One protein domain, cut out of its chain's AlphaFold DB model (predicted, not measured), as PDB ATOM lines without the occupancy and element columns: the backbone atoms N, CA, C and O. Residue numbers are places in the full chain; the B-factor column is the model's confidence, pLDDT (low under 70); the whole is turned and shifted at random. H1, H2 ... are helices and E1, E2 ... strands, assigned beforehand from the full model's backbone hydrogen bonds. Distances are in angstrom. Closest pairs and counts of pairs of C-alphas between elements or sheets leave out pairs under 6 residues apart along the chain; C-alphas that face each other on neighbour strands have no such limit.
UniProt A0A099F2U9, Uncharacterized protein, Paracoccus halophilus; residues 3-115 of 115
ATOM      1  N   GLY A   3     159.166  84.482  30.535       65.88
ATOM      2  CA  GLY A   3     158.609  83.319  31.246       65.88
ATOM      3  C   GLY A   3     159.446  82.791  32.418       65.88
ATOM      4  O   GLY A   3     158.886  82.401  33.433       65.88
ATOM      5  N   VAL A   4     160.782  82.801  32.312       69.06
ATOM      6  CA  VAL A   4     161.658  82.228  33.357       69.06
ATOM      7  C   VAL A   4     161.707  83.116  34.601       69.06
ATOM      8  O   VAL A   4     161.627  82.607  35.712       69.06
ATOM      9  N   ALA A   5     161.779  84.438  34.425       69.31
ATOM     10  CA  ALA A   5     161.751  85.384  35.541       69.31
ATOM     11  C   ALA A   5     160.402  85.347  36.276       69.31
ATOM     12  O   ALA A   5     160.351  85.385  37.500       69.31
ATOM     13  N   GLU A   6     159.310  85.197  35.531       70.94
ATOM     14  CA  GLU A   6     157.963  85.109  36.090       70.94
ATOM     15  C   GLU A   6     157.725  83.770  36.810       70.94
ATOM     16  O   GLU A   6     157.116  83.740  37.877       70.94
ATOM     17  N   GLN A   7     158.280  82.666  36.292       71.69
ATOM     18  CA  GLN A   7     158.308  81.384  37.003       71.69
ATOM     19  C   GLN A   7     159.128  81.449  38.289       71.69
ATOM     20  O   GLN A   7     158.662  80.957  39.312       71.69
ATOM     21  N   LEU A   8     160.320  82.050  38.255       74.00
ATOM     22  CA  LEU A   8     161.160  82.194  39.444       74.00
ATOM     23  C   LEU A   8     160.464  83.035  40.514       74.00
ATOM     24  O   LEU A   8     160.425  82.624  41.665       74.00
ATOM     25  N   SER A   9     159.807  84.124  40.116       76.88
ATOM     26  CA  SER A   9     159.069  84.974  41.049       76.88
ATOM     27  C   SER A   9     157.853  84.261  41.664       76.88
ATOM     28  O   SER A   9     157.554  84.438  42.843       76.88
ATOM     29  N   ARG A  10     157.174  83.386  40.906       70.19
ATOM     30  CA  ARG A  10     156.110  82.519  41.449       70.19
ATOM     31  C   ARG A  10     156.651  81.470  42.418       70.19
ATOM     32  O   ARG A  10     155.992  81.180  43.412       70.19
ATOM     33  N   ILE A  11     157.825  80.907  42.131       73.31
ATOM     34  CA  ILE A  11     158.494  79.945  43.014       73.31
ATOM     35  C   ILE A  11     158.931  80.635  44.311       73.31
ATOM     36  O   ILE A  11     158.644  80.108  45.378       73.31
ATOM     37  N   GLU A  12     159.543  81.818  44.240       77.31
ATOM     38  CA  GLU A  12     159.924  82.607  45.421       77.31
ATOM     39  C   GLU A  12     158.715  82.925  46.302       77.31
ATOM     40  O   GLU A  12     158.740  82.638  47.494       77.31
ATOM     41  N   GLN A  13     157.613  83.402  45.719       71.88
ATOM     42  CA  GLN A  13     156.392  83.678  46.486       71.88
ATOM     43  C   GLN A  13     155.786  82.420  47.116       71.88
ATOM     44  O   GLN A  13     155.224  82.481  48.211       71.88
ATOM     45  N   ALA A  14     155.865  81.272  46.438       67.88
ATOM     46  CA  ALA A  14     155.426  80.007  47.013       67.88
ATOM     47  C   ALA A  14     156.314  79.611  48.202       67.88
ATOM     48  O   ALA A  14     155.792  79.225  49.247       67.88
ATOM     49  N   LEU A  15     157.634  79.764  48.069       69.69
ATOM     50  CA  LEU A  15     158.606  79.470  49.123       69.69
ATOM     51  C   LEU A  15     158.429  80.382  50.341       69.69
ATOM     52  O   LEU A  15     158.400  79.876  51.457       69.69
ATOM     53  N   GLU A  16     158.217  81.684  50.154       71.88
ATOM     54  CA  GLU A  16     157.952  82.619  51.259       71.88
ATOM     55  C   GLU A  16     156.698  82.234  52.055       71.88
ATOM     56  O   GLU A  16     156.694  82.270  53.285       71.88
ATOM     57  N   ARG A  17     155.635  81.791  51.373       69.94
ATOM     58  CA  ARG A  17     154.407  81.320  52.035       69.94
ATOM     59  C   ARG A  17     154.629  80.022  52.804       69.94
ATOM     60  O   ARG A  17     154.050  79.843  53.871       69.94
ATOM     61  N   ILE A  18     155.463  79.128  52.275       64.62
ATOM     62  CA  ILE A  18     155.843  77.884  52.950       64.62
ATOM     63  C   ILE A  18     156.660  78.193  54.207       64.62
ATOM     64  O   ILE A  18     156.363  77.640  55.260       64.62
ATOM     65  N   VAL A  19     157.625  79.113  54.132       71.12
ATOM     66  CA  VAL A  19     158.412  79.557  55.295       71.12
ATOM     67  C   VAL A  19     157.503  80.165  56.363       71.12
ATOM     68  O   VAL A  19     157.571  79.756  57.517       71.12
ATOM     69  N   ALA A  20     156.560  81.031  55.982       66.00
ATOM     70  CA  ALA A  20     155.592  81.595  56.923       66.00
ATOM     71  C   ALA A  20     154.711  80.518  57.592       66.00
ATOM     72  O   ALA A  20     154.362  80.639  58.766       66.00
ATOM     73  N   LEU A  21     154.353  79.445  56.880       60.34
ATOM     74  CA  LEU A  21     153.617  78.312  57.457       60.34
ATOM     75  C   LEU A  21     154.462  77.508  58.456       60.34
ATOM     76  O   LEU A  21     153.914  76.976  59.418       60.34
ATOM     77  N   LEU A  22     155.777  77.434  58.246       63.97
ATOM     78  CA  LEU A  22     156.711  76.768  59.157       63.97
ATOM     79  C   LEU A  22     157.001  77.617  60.410       63.97
ATOM     80  O   LEU A  22     157.136  77.066  61.502       63.97
ATOM     81  N   GLU A  23     157.054  78.947  60.276       66.12
ATOM     82  CA  GLU A  23     157.360  79.885  61.369       66.12
ATOM     83  C   GLU A  23     156.191  80.113  62.345       66.12
ATOM     84  O   GLU A  23     156.423  80.390  63.521       66.12
ATOM     85  N   ASN A  24     154.936  79.939  61.912       58.53
ATOM     86  CA  ASN A  24     153.746  80.150  62.755       58.53
ATOM     87  C   ASN A  24     153.485  79.046  63.809       58.53
ATOM     88  O   ASN A  24     152.441  79.047  64.459       58.53
ATOM     89  N   GLY A  25     154.444  78.142  64.036       50.75
ATOM     90  CA  GLY A  25     154.324  77.048  64.996       50.75
ATOM     91  C   GLY A  25     153.474  75.897  64.459       50.75
ATOM     92  O   GLY A  25     152.513  76.094  63.719       50.75
ATOM     93  N   ARG A  26     153.855  74.663  64.814       46.81
ATOM     94  CA  ARG A  26     153.152  73.448  64.384       46.81
ATOM     95  C   ARG A  26     151.669  73.525  64.781       46.81
ATOM     96  O   ARG A  26     151.402  73.520  65.983       46.81
ATOM     97  N   PRO A  27     150.713  73.499  63.835       47.00
ATOM     98  CA  PRO A  27     149.409  72.950  64.164       47.00
ATOM     99  C   PRO A  27     149.619  71.478  64.548       47.00
ATOM    100  O   PRO A  27     150.468  70.795  63.963       47.00
ATOM    101  N   ASP A  28     148.904  71.005  65.568       43.72
ATOM    102  CA  ASP A  28     148.888  69.587  65.932       43.72
ATOM    103  C   ASP A  28     148.648  68.745  64.660       43.72
ATOM    104  O   ASP A  28     147.783  69.103  63.853       43.72
ATOM    105  N   PRO A  29     149.372  67.627  64.446       44.06
ATOM    106  CA  PRO A  29     149.269  66.819  63.226       44.06
ATOM    107  C   PRO A  29     147.874  66.212  62.986       44.06
ATOM    108  O   PRO A  29     147.656  65.569  61.969       44.06
ATOM    109  N   VAL A  30     146.923  66.427  63.898       44.09
ATOM    110  CA  VAL A  30     145.555  65.901  63.854       44.09
ATOM    111  C   VAL A  30     144.582  66.822  63.097       44.09
ATOM    112  O   VAL A  30     143.513  66.370  62.703       44.09
ATOM    113  N   GLU A  31     144.932  68.081  62.818       51.88
ATOM    114  CA  GLU A  31     144.004  69.037  62.185       51.88
ATOM    115  C   GLU A  31     144.650  69.837  61.045       51.88
ATOM    116  O   GLU A  31     144.467  71.049  60.919       51.88
ATOM    117  N   CYS A  32     145.411  69.181  60.164       62.84
ATOM    118  CA  CYS A  32     145.698  69.814  58.880       62.84
ATOM    119  C   CYS A  32     144.422  69.786  58.031       62.84
ATOM    120  O   CYS A  32     144.113  68.795  57.370       62.84
ATOM    121  N   ASP A  33     143.671  70.887  58.057       82.44
ATOM    122  CA  ASP A  33     142.597  71.114  57.097       82.44
ATOM    123  C   ASP A  33     143.214  71.181  55.691       82.44
ATOM    124  O   ASP A  33     143.774  72.200  55.275       82.44
ATOM    125  N   LEU A  34     143.133  70.064  54.959       84.50
ATOM    126  CA  LEU A  34     143.682  69.942  53.611       84.50
ATOM    127  C   LEU A  34     143.079  70.988  52.661       84.50
ATOM    128  O   LEU A  34     143.766  71.450  51.749       84.50
ATOM    129  N   VAL A  35     141.827  71.406  52.885       87.88
ATOM    130  CA  VAL A  35     141.205  72.495  52.122       87.88
ATOM    131  C   VAL A  35     141.934  73.802  52.415       87.88
ATOM    132  O   VAL A  35     142.363  74.471  51.476       87.88
ATOM    133  N   ALA A  36     142.135  74.151  53.686       86.44
ATOM    134  CA  ALA A  36     142.855  75.366  54.068       86.44
ATOM    135  C   ALA A  36     144.313  75.360  53.576       86.44
ATOM    136  O   ALA A  36     144.790  76.364  53.043       86.44
ATOM    137  N   ALA A  37     145.004  74.224  53.688       85.88
ATOM    138  CA  ALA A  37     146.387  74.072  53.252       85.88
ATOM    139  C   ALA A  37     146.533  74.236  51.732       85.88
ATOM    140  O   ALA A  37     147.393  74.983  51.259       85.88
ATOM    141  N   LEU A  38     145.662  73.594  50.949       88.06
ATOM    142  CA  LEU A  38     145.658  73.745  49.495       88.06
ATOM    143  C   LEU A  38     145.186  75.138  49.065       88.06
ATOM    144  O   LEU A  38     145.728  75.683  48.103       88.06
ATOM    145  N   ALA A  39     144.236  75.751  49.773       88.69
ATOM    146  CA  ALA A  39     143.814  77.128  49.530       88.69
ATOM    147  C   ALA A  39     144.960  78.124  49.768       88.69
ATOM    148  O   ALA A  39     145.144  79.038  48.965       88.69
ATOM    149  N   ALA A  40     145.760  77.930  50.820       86.62
ATOM    150  CA  ALA A  40     146.950  78.737  51.087       86.62
ATOM    151  C   ALA A  40     148.031  78.527  50.015       86.62
ATOM    152  O   ALA A  40     148.544  79.500  49.458       86.62
ATOM    153  N   LEU A  41     148.321  77.268  49.663       85.56
ATOM    154  CA  LEU A  41     149.302  76.910  48.632       85.56
ATOM    155  C   LEU A  41     148.956  77.528  47.269       85.56
ATOM    156  O   LEU A  41     149.829  78.025  46.562       85.56
ATOM    157  N   THR A  42     147.674  77.511  46.911       88.12
ATOM    158  CA  THR A  42     147.161  78.016  45.628       88.12
ATOM    159  C   THR A  42     146.770  79.493  45.682       88.12
ATOM    160  O   THR A  42     146.341  80.041  44.671       88.12
ATOM    161  N   ALA A  43     146.888  80.143  46.847       89.06
ATOM    162  CA  ALA A  43     146.348  81.478  47.126       89.06
ATOM    163  C   ALA A  43     144.892  81.672  46.672       89.06
ATOM    164  O   ALA A  43     144.503  82.769  46.275       89.06
ATOM    165  N   ARG A  44     144.089  80.600  46.730       90.19
ATOM    166  CA  ARG A  44     142.698  80.574  46.247       90.19
ATOM    167  C   ARG A  44     142.557  81.020  44.784       90.19
ATOM    168  O   ARG A  44     141.481  81.453  44.378       90.19
ATOM    169  N   ASP A  45     143.620  80.914  43.991       93.38
ATOM    170  CA  ASP A  45     143.580  81.156  42.552       93.38
ATOM    171  C   ASP A  45     143.289  79.850  41.797       93.38
ATOM    172  O   ASP A  45     143.248  78.759  42.373       93.38
ATOM    173  N   TRP A  46     143.042  79.960  40.497       92.75
ATOM    174  CA  TRP A  46     142.829  78.817  39.625       92.75
ATOM    175  C   TRP A  46     144.100  77.980  39.481       92.75
ATOM    176  O   TRP A  46     145.144  78.483  39.072       92.75
ATOM    177  N   PHE A  47     143.987  76.678  39.734       92.12
ATOM    178  CA  PHE A  47     145.096  75.735  39.611       92.12
ATOM    179  C   PHE A  47     144.671  74.440  38.916       92.12
ATOM    180  O   PHE A  47     143.532  73.974  39.036       92.12
ATOM    181  N   ALA A  48     145.604  73.813  38.201       92.38
ATOM    182  CA  ALA A  48     145.458  72.435  37.757       92.38
ATOM    183  C   ALA A  48     145.921  71.476  38.862       92.38
ATOM    184  O   ALA A  48     146.936  71.698  39.518       92.38
ATOM    185  N   VAL A  49     145.242  70.335  39.020       92.19
ATOM    186  CA  VAL A  49     145.583  69.331  40.053       92.19
ATOM    187  C   VAL A  49     147.057  68.913  39.998       92.19
ATOM    188  O   VAL A  49     147.705  68.747  41.025       92.19
ATOM    189  N   ARG A  50     147.606  68.793  38.785       89.88
ATOM    190  CA  ARG A  50     149.017  68.454  38.550       89.88
ATOM    191  C   ARG A  50     149.993  69.496  39.105       89.88
ATOM    192  O   ARG A  50     151.084  69.121  39.510       89.88
ATOM    193  N   GLU A  51     149.616  70.774  39.112       90.12
ATOM    194  CA  GLU A  51     150.457  71.870  39.604       90.12
ATOM    195  C   GLU A  51     150.523  71.820  41.125       90.12
ATOM    196  O   GLU A  51     151.615  71.819  41.685       90.12
ATOM    197  N   ALA A  52     149.369  71.655  41.780       90.06
ATOM    198  CA  ALA A  52     149.307  71.441  43.223       90.06
ATOM    199  C   ALA A  52     150.087  70.184  43.644       90.06
ATOM    200  O   ALA A  52     150.918  70.258  44.545       90.06
ATOM    201  N   SER A  53     149.896  69.047  42.956       90.44
ATOM    202  CA  SER A  53     150.670  67.828  43.241       90.44
ATOM    203  C   SER A  53     152.177  68.039  43.084       90.44
ATOM    204  O   SER A  53     152.942  67.594  43.932       90.44
ATOM    205  N   ALA A  54     152.611  68.716  42.016       88.62
ATOM    206  CA  ALA A  54     154.030  68.961  41.773       88.62
ATOM    207  C   ALA A  54     154.644  69.898  42.822       88.62
ATOM    208  O   ALA A  54     155.766  69.662  43.262       88.62
ATOM    209  N   ALA A  55     153.908  70.930  43.243       88.06
ATOM    210  CA  ALA A  55     154.350  71.843  44.288       88.06
ATOM    211  C   ALA A  55     154.544  71.105  45.617       88.06
ATOM    212  O   ALA A  55     155.609  71.205  46.215       88.06
ATOM    213  N   ILE A  56     153.567  70.302  46.043       89.06
ATOM    214  CA  ILE A  56     153.640  69.562  47.312       89.06
ATOM    215  C   ILE A  56     154.811  68.575  47.314       89.06
ATOM    216  O   ILE A  56     155.564  68.515  48.283       89.06
ATOM    217  N   GLU A  57     155.011  67.853  46.212       89.50
ATOM    218  CA  GLU A  57     156.143  66.935  46.056       89.50
ATOM    219  C   GLU A  57     157.493  67.670  46.082       89.50
ATOM    220  O   GLU A  57     158.456  67.185  46.673       89.50
ATOM    221  N   ALA A  58     157.578  68.863  45.483       86.75
ATOM    222  CA  ALA A  58     158.789  69.678  45.540       86.75
ATOM    223  C   ALA A  58     159.117  70.112  46.978       86.75
ATOM    224  O   ALA A  58     160.276  70.029  47.383       86.75
ATOM    225  N   VAL A  59     158.109  70.512  47.764       83.81
ATOM    226  CA  VAL A  59     158.301  70.859  49.183       83.81
ATOM    227  C   VAL A  59     158.703  69.633  49.994       83.81
ATOM    228  O   VAL A  59     159.650  69.710  50.768       83.81
ATOM    229  N   ARG A  60     158.049  68.485  49.779       87.25
ATOM    230  CA  ARG A  60     158.409  67.224  50.443       87.25
ATOM    231  C   ARG A  60     159.884  66.884  50.219       87.25
ATOM    232  O   ARG A  60     160.607  66.671  51.186       87.25
ATOM    233  N   ARG A  61     160.355  66.933  48.968       87.38
ATOM    234  CA  ARG A  61     161.770  66.686  48.635       87.38
ATOM    235  C   ARG A  61     162.720  67.711  49.241       87.38
ATOM    236  O   ARG A  61     163.832  67.353  49.616       87.38
ATOM    237  N   ALA A  62     162.311  68.977  49.324       83.75
ATOM    238  CA  ALA A  62     163.113  70.011  49.967       83.75
ATOM    239  C   ALA A  62     163.283  69.731  51.470       83.75
ATOM    240  O   ALA A  62     164.402  69.813  51.974       83.75
ATOM    241  N   CYS A  63     162.213  69.326  52.161       85.94
ATOM    242  CA  CYS A  63     162.266  68.928  53.569       85.94
ATOM    243  C   CYS A  63     163.131  67.672  53.772       85.94
ATOM    244  O   CYS A  63     164.011  67.656  54.626       85.94
ATOM    245  N   GLU A  64     162.973  66.651  52.924       87.06
ATOM    246  CA  GLU A  64     163.816  65.446  52.958       87.06
ATOM    247  C   GLU A  64     165.308  65.768  52.773       87.06
ATOM    248  O   GLU A  64     166.153  65.219  53.478       87.06
ATOM    249  N   ALA A  65     165.643  66.677  51.853       86.19
ATOM    250  CA  ALA A  65     167.025  67.071  51.582       86.19
ATOM    251  C   ALA A  65     167.663  67.893  52.717       86.19
ATOM    252  O   ALA A  65     168.884  67.877  52.874       86.19
ATOM    253  N   THR A  66     166.854  68.619  53.486       86.31
ATOM    254  CA  THR A  66     167.298  69.492  54.586       86.31
ATOM    255  C   THR A  66     167.229  68.809  55.952       86.31
ATOM    256  O   THR A  66     167.819  69.305  56.910       86.31
ATOM    257  N   GLY A  67     166.576  67.645  56.043       87.25
ATOM    258  CA  GLY A  67     166.293  66.971  57.311       87.25
ATOM    259  C   GLY A  67     165.147  67.616  58.095       87.25
ATOM    260  O   GLY A  67     164.934  67.270  59.257       87.25
ATOM    261  N   ASP A  68     164.413  68.534  57.465       85.50
ATOM    262  CA  ASP A  68     163.237  69.170  58.036       85.50
ATOM    263  C   ASP A  68     162.043  68.202  58.063       85.50
ATOM    264  O   ASP A  68     161.956  67.262  57.263       85.50
ATOM    265  N   PRO A  69     161.085  68.404  58.984       82.12
ATOM    266  CA  PRO A  69     159.877  67.592  59.024       82.12
ATOM    267  C   PRO A  69     159.071  67.711  57.725       82.12
ATOM    268  O   PRO A  69     159.003  68.773  57.108       82.12
ATOM    269  N   VAL A  70     158.397  66.617  57.353       82.00
ATOM    270  CA  VAL A  70     157.460  66.583  56.220       82.00
ATOM    271  C   VAL A  70     156.423  67.705  56.378       82.00
ATOM    272  O   VAL A  70     155.864  67.863  57.469       82.00
ATOM    273  N   PRO A  71     156.137  68.487  55.320       80.75
ATOM    274  CA  PRO A  71     155.209  69.604  55.422       80.75
ATOM    275  C   PRO A  71     153.787  69.099  55.745       80.75
ATOM    276  O   PRO A  71     153.368  68.084  55.178       80.75
ATOM    277  N   PRO A  72     153.001  69.809  56.582       82.00
ATOM    278  CA  PRO A  72     151.677  69.354  57.025       82.00
ATOM    279  C   PRO A  72     150.724  68.973  55.885       82.00
ATOM    280  O   PRO A  72     150.029  67.968  55.972       82.00
ATOM    281  N   VAL A  73     150.750  69.720  54.773       84.12
ATOM    282  CA  VAL A  73     149.934  69.425  53.582       84.12
ATOM    283  C   VAL A  73     150.264  68.064  52.963       84.12
ATOM    284  O   VAL A  73     149.373  67.385  52.465       84.12
ATOM    285  N   ALA A  74     151.531  67.645  52.996       85.94
ATOM    286  CA  ALA A  74     151.945  66.352  52.468       85.94
ATOM    287  C   ALA A  74     151.554  65.216  53.421       85.94
ATOM    288  O   ALA A  74     151.070  64.191  52.954       85.94
ATOM    289  N   ALA A  75     151.690  65.426  54.734       83.75
ATOM    290  CA  ALA A  75     151.215  64.475  55.739       83.75
ATOM    291  C   ALA A  75     149.691  64.261  55.641       83.75
ATOM    292  O   ALA A  75     149.231  63.127  55.582       83.75
ATOM    293  N   ALA A  76     148.917  65.341  55.483       84.75
ATOM    294  CA  ALA A  76     147.464  65.275  55.317       84.75
ATOM    295  C   ALA A  76     147.028  64.496  54.063       84.75
ATOM    296  O   ALA A  76     146.013  63.799  54.075       84.75
ATOM    297  N   LEU A  77     147.786  64.602  52.964       87.44
ATOM    298  CA  LEU A  77     147.542  63.784  51.773       87.44
ATOM    299  C   LEU A  77     147.799  62.301  52.044       87.44
ATOM    300  O   LEU A  77     147.015  61.469  51.586       87.44
ATOM    301  N   ASP A  78     148.866  61.973  52.775       87.00
ATOM    302  CA  ASP A  78     149.208  60.591  53.114       87.00
ATOM    303  C   ASP A  78     148.137  59.968  54.030       87.00
ATOM    304  O   ASP A  78     147.662  58.865  53.747       87.00
ATOM    305  N   ASP A  79     147.665  60.712  55.036       86.00
ATOM    306  CA  ASP A  79     146.600  60.285  55.957       86.00
ATOM    307  C   ASP A  79     145.262  60.034  55.242       86.00
ATOM    308  O   ASP A  79     144.519  59.110  55.579       86.00
ATOM    309  N   LEU A  80     144.963  60.823  54.205       84.12
ATOM    310  CA  LEU A  80     143.774  60.658  53.364       84.12
ATOM    311  C   LEU A  80     143.957  59.619  52.242       84.12
ATOM    312  O   LEU A  80     143.042  59.409  51.440       84.12
ATOM    313  N   GLY A  81     145.124  58.974  52.142       87.56
ATOM    314  CA  GLY A  81     145.438  58.016  51.078       87.56
ATOM    315  C   GLY A  81     145.526  58.647  49.681       87.56
ATOM    316  O   GLY A  81     145.380  57.960  48.664       87.56
ATOM    317  N   ILE A  82     145.752  59.960  49.598       90.62
ATOM    318  CA  ILE A  82     145.825  60.722  48.352       90.62
ATOM    319  C   ILE A  82     147.266  60.702  47.831       90.62
ATOM    320  O   ILE A  82     148.054  61.614  48.048       90.62
ATOM    321  N   THR A  83     147.597  59.669  47.061       88.50
ATOM    322  CA  THR A  83     148.976  59.415  46.596       88.50
ATOM    323  C   THR A  83     149.230  59.778  45.132       88.50
ATOM    324  O   THR A  83     150.357  59.698  44.647       88.50
ATOM    325  N   THR A  84     148.193  60.165  44.384       90.25
ATOM    326  CA  THR A  84     148.292  60.459  42.948       90.25
ATOM    327  C   THR A  84     147.534  61.726  42.565       90.25
ATOM    328  O   THR A  84     146.562  62.125  43.205       90.25
ATOM    329  N   THR A  85     147.891  62.316  41.424       91.31
ATOM    330  CA  THR A  85     147.127  63.430  40.833       91.31
ATOM    331  C   THR A  85     145.672  63.036  40.559       91.31
ATOM    332  O   THR A  85     144.767  63.861  40.642       91.31
ATOM    333  N   ARG A  86     145.416  61.756  40.248       91.06
ATOM    334  CA  ARG A  86     144.060  61.239  40.030       91.06
ATOM    335  C   ARG A  86     143.254  61.210  41.326       91.06
ATOM    336  O   ARG A  86     142.116  61.667  41.316       91.06
ATOM    337  N   SER A  87     143.821  60.684  42.414       93.00
ATOM    338  CA  SER A  87     143.144  60.642  43.716       93.00
ATOM    339  C   SER A  87     142.902  62.048  44.258       93.00
ATOM    340  O   SER A  87     141.811  62.312  44.748       93.00
ATOM    341  N   LEU A  88     143.846  62.979  44.067       92.38
ATOM    342  CA  LEU A  88     143.657  64.380  44.456       92.38
ATOM    343  C   LEU A  88     142.520  65.032  43.658       92.38
ATOM    344  O   LEU A  88     141.674  65.717  44.221       92.38
ATOM    345  N   GLY A  89     142.452  64.769  42.350       92.75
ATOM    346  CA  GLY A  89     141.354  65.250  41.513       92.75
ATOM    347  C   GLY A  89     139.996  64.654  41.894       92.75
ATOM    348  O   GLY A  89     138.984  65.342  41.798       92.75
ATOM    349  N   HIS A  90     139.961  63.394  42.335       93.06
ATOM    350  CA  HIS A  90     138.736  62.760  42.824       93.06
ATOM    351  C   HIS A  90     138.279  63.358  44.157       93.06
ATOM    352  O   HIS A  90     137.101  63.667  44.301       93.06
ATOM    353  N   TRP A  91     139.214  63.590  45.080       93.81
ATOM    354  CA  TRP A  91     138.941  64.265  46.347       93.81
ATOM    355  C   TRP A  91     138.421  65.695  46.131       93.81
ATOM    356  O   TRP A  91     137.389  66.062  46.680       93.81
ATOM    357  N   LEU A  92     139.040  66.479  45.239       92.75
ATOM    358  CA  LEU A  92     138.521  67.802  44.864       92.75
ATOM    359  C   LEU A  92     137.101  67.720  44.284       92.75
ATOM    360  O   LEU A  92     136.263  68.564  44.576       92.75
ATOM    361  N   ALA A  93     136.807  66.689  43.488       92.38
ATOM    362  CA  ALA A  93     135.478  66.484  42.916       92.38
ATOM    363  C   ALA A  93     134.419  66.057  43.945       92.38
ATOM    364  O   ALA A  93     133.231  66.192  43.655       92.38
ATOM    365  N   SER A  94     134.826  65.525  45.102       92.62
ATOM    366  CA  SER A  94     133.915  65.166  46.191       92.62
ATOM    367  C   SER A  94     133.632  66.326  47.144       92.62
ATOM    368  O   SER A  94     132.751  66.199  47.992       92.62
ATOM    369  N   LEU A  95     134.372  67.437  47.041       91.69
ATOM    370  CA  LEU A  95     134.125  68.613  47.867       91.69
ATOM    371  C   LEU A  95     132.835  69.333  47.434       91.69
ATOM    372  O   LEU A  95     132.519  69.373  46.240       91.69
ATOM    373  N   PRO A  96     132.101  69.943  48.382       89.56
ATOM    374  CA  PRO A  96     130.917  70.731  48.064       89.56
ATOM    375  C   PRO A  96     131.247  71.951  47.178       89.56
ATOM    376  O   PRO A  96     132.330  72.535  47.311       89.56
ATOM    377  N   PRO A  97     130.325  72.394  46.301       89.00
ATOM    378  CA  PRO A  97     130.539  73.556  45.432       89.00
ATOM    379  C   PRO A  97     130.666  74.879  46.206       89.00
ATOM    380  O   PRO A  97     131.112  75.883  45.650       89.00
ATOM    381  N   GLU A  98     130.274  74.911  47.482       91.75
ATOM    382  CA  GLU A  98     130.511  76.034  48.392       91.75
ATOM    383  C   GLU A  98     131.987  76.153  48.791       91.75
ATOM    384  O   GLU A  98     132.416  77.244  49.147       91.75
ATOM    385  N   VAL A  99     132.754  75.062  48.693       90.44
ATOM    386  CA  VAL A  99     134.170  74.977  49.079       90.44
ATOM    387  C   VAL A  99     135.091  75.102  47.868       90.44
ATOM    388  O   VAL A  99     136.117  75.779  47.934       90.44
ATOM    389  N   VAL A 100     134.741  74.458  46.751       93.50
ATOM    390  CA  VAL A 100     135.573  74.448  45.544       93.50
ATOM    391  C   VAL A 100     134.757  74.743  44.293       93.50
ATOM    392  O   VAL A 100     133.665  74.224  44.073       93.50
ATOM    393  N   GLU A 101     135.322  75.572  43.429       94.56
ATOM    394  CA  GLU A 101     134.821  75.844  42.098       94.56
ATOM    395  C   GLU A 101     135.614  75.053  41.060       94.56
ATOM    396  O   GLU A 101     136.833  74.897  41.151       94.56
ATOM    397  N   ARG A 102     134.903  74.567  40.043       92.94
ATOM    398  CA  ARG A 102     135.452  73.773  38.950       92.94
ATOM    399  C   ARG A 102     135.192  74.474  37.622       92.94
ATOM    400  O   ARG A 102     134.040  74.687  37.255       92.94
ATOM    401  N   ALA A 103     136.251  74.771  36.874       89.94
ATOM    402  CA  ALA A 103     136.133  75.335  35.535       89.94
ATOM    403  C   ALA A 103     135.848  74.259  34.473       89.94
ATOM    404  O   ALA A 103     135.972  73.047  34.694       89.94
ATOM    405  N   ASN A 104     135.537  74.729  33.263       81.44
ATOM    406  CA  ASN A 104     135.500  73.883  32.076       81.44
ATOM    407  C   ASN A 104     136.872  73.252  31.802       81.44
ATOM    408  O   ASN A 104     137.922  73.820  32.101       81.44
ATOM    409  N   LYS A 105     136.854  72.055  31.206       80.44
ATOM    410  CA  LYS A 105     138.069  71.317  30.850       80.44
ATOM    411  C   LYS A 105     138.894  72.120  29.839       80.44
ATOM    412  O   LYS A 105     138.414  72.422  28.751       80.44
ATOM    413  N   THR A 106     140.139  72.416  30.187       77.06
ATOM    414  CA  THR A 106     141.140  73.029  29.311       77.06
ATOM    415  C   THR A 106     142.056  71.952  28.718       77.06
ATOM    416  O   THR A 106     141.940  70.760  29.030       77.06
ATOM    417  N   ARG A 107     143.009  72.361  27.867       75.56
ATOM    418  CA  ARG A 107     144.093  71.486  27.379       75.56
ATOM    419  C   ARG A 107     144.926  70.905  28.528       75.56
ATOM    420  O   ARG A 107     145.476  69.815  28.399       75.56
ATOM    421  N   ASP A 108     144.967  71.619  29.648       67.31
ATOM    422  CA  ASP A 108     145.767  71.298  30.821       67.31
ATOM    423  C   ASP A 108     145.043  70.439  31.862       67.31
ATOM    424  O   ASP A 108     145.659  69.948  32.812       67.31
ATOM    425  N   GLY A 109     143.755  70.187  31.634       82.00
ATOM    426  CA  GLY A 109     142.889  69.435  32.524       82.00
ATOM    427  C   GLY A 109     141.753  70.297  33.051       82.00
ATOM    428  O   GLY A 109     141.324  71.259  32.424       82.00
ATOM    429  N   ILE A 110     141.204  69.905  34.189       90.06
ATOM    430  CA  ILE A 110     140.181  70.684  34.883       90.06
ATOM    431  C   ILE A 110     140.907  71.646  35.824       90.06
ATOM    432  O   ILE A 110     141.772  71.196  36.580       90.06
ATOM    433  N   LEU A 111     140.558  72.932  35.762       92.81
ATOM    434  CA  LEU A 111     141.029  73.921  36.729       92.81
ATOM    435  C   LEU A 111     140.076  73.978  37.920       92.81
ATOM    436  O   LEU A 111     138.857  73.846  37.764       92.81
ATOM    437  N   TRP A 112     140.659  74.185  39.090       94.25
ATOM    438  CA  TRP A 112     139.977  74.240  40.374       94.25
ATOM    439  C   TRP A 112     140.326  75.538  41.082       94.25
ATOM    440  O   TRP A 112     141.406  76.081  40.862       94.25
ATOM    441  N   ARG A 113     139.427  76.024  41.931       95.25
ATOM    442  CA  ARG A 113     139.652  77.203  42.768       95.25
ATOM    443  C   ARG A 113     138.922  77.041  44.093       95.25
ATOM    444  O   ARG A 113     137.740  76.717  44.087       95.25
ATOM    445  N   PHE A 114     139.591  77.281  45.214       92.75
ATOM    446  CA  PHE A 114     138.935  77.285  46.527       92.75
ATOM    447  C   PHE A 114     138.157  78.587  46.751       92.75
ATOM    448  O   PHE A 114     138.624  79.652  46.344       92.75
ATOM    449  N   ARG A 115     136.978  78.497  47.378       87.88
ATOM    450  CA  ARG A 115     136.129  79.643  47.739       87.88
ATOM    451  C   ARG A 115     136.472  80.191  49.106       87.88
ATOM    452  O   ARG A 115     136.644  79.386  50.049       87.88
TER     453      ARG A 115
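What this domain is: This is residues 3 to 115 of the 115 residues of an uncharacterized protein of Paracoccus halophilus (UniProt A0A099F2U9). A two-stranded hairpin, E1 and E2, sits at one end of a small group of mostly crossed helices, with H2 near the middle and the long helix H3 reaching from the hairpin to the far end of the body. H4 packs across H3, H5 packs on the first part of H3 near both strands, and H1 packs on H2 with residues 14 to 18 while its residues 3 to 10 stick out as an arm. The printed part has 113 residues, with five named helices followed by two named strands, antiparallel neighbours; the class is mostly helix. It is compact, with a radius of gyration of the C-alphas of 14.1 A and spans of 40 by 38 by 23 A.

How they stand to each other: Start at the hairpin of E1, residues 100 to 106, and E2, residues 109 to 114, which run antiparallel at 158 degrees; look for N 101 and O 113, 2.8 A apart, and N 103 and O 111, 2.9 A apart, both within hydrogen-bond range. Residues 47 to 48 pair antiparallel with residues 111 to 112 of E2. From there go to H3, residues 49 to 66; its closest C-alpha pair with E2 is Val 49 and Leu 111, 7.3 A apart. H5, residues 85 to 94, touches residues 49 to 53 of H3 alone, at a steep tilt of 58 degrees, opposite ways, closest at the C-alphas of Arg 50 and Thr 85, 5.8 A. H4, residues 72 to 79, touches residues 56 to 60 of H3 alone, only just about perpendicular at 73 degrees, closest at the C-alphas of Ile 56 and Ala 74, 6.3 A. H2, residues 34 to 41, touches H4 at a shallow tilt of 34.6 degrees, only just short of steep, opposite ways, closest at the C-alphas of Ala 37 and Val 73, 5.9 A. H1, residues 3 to 23, touches H2 with residues 14 to 18 alone, at a steep tilt of 50 degrees, opposite ways, closest at the C-alphas of Ala 14 and Leu 41, 7.1 A. In H1, H2, H3, H4 and H5 every O i to N i+4 pair is within hydrogen-bond range.

Where its parts are: Find C-alpha 3 at (158.609, 83.319, 31.246); from there H1 runs 30.3 A to C-alpha 23. H2 spans 10.2 A, H3 26.1 A, H4 10.4 A and H5 14.4 A. E1 covers 17.2 A from C-alpha 100, and E2 16.5 A to C-alpha 114 at (138.935, 77.285, 46.527).

The domain as a whole: The two C-alphas farthest apart, those of Gly 67 and Asn 104, are 40.4 A from each other. The printed part has no cut and no long link. Its mean pLDDT is 81.5, and among the residues under 70 are 20 to 32.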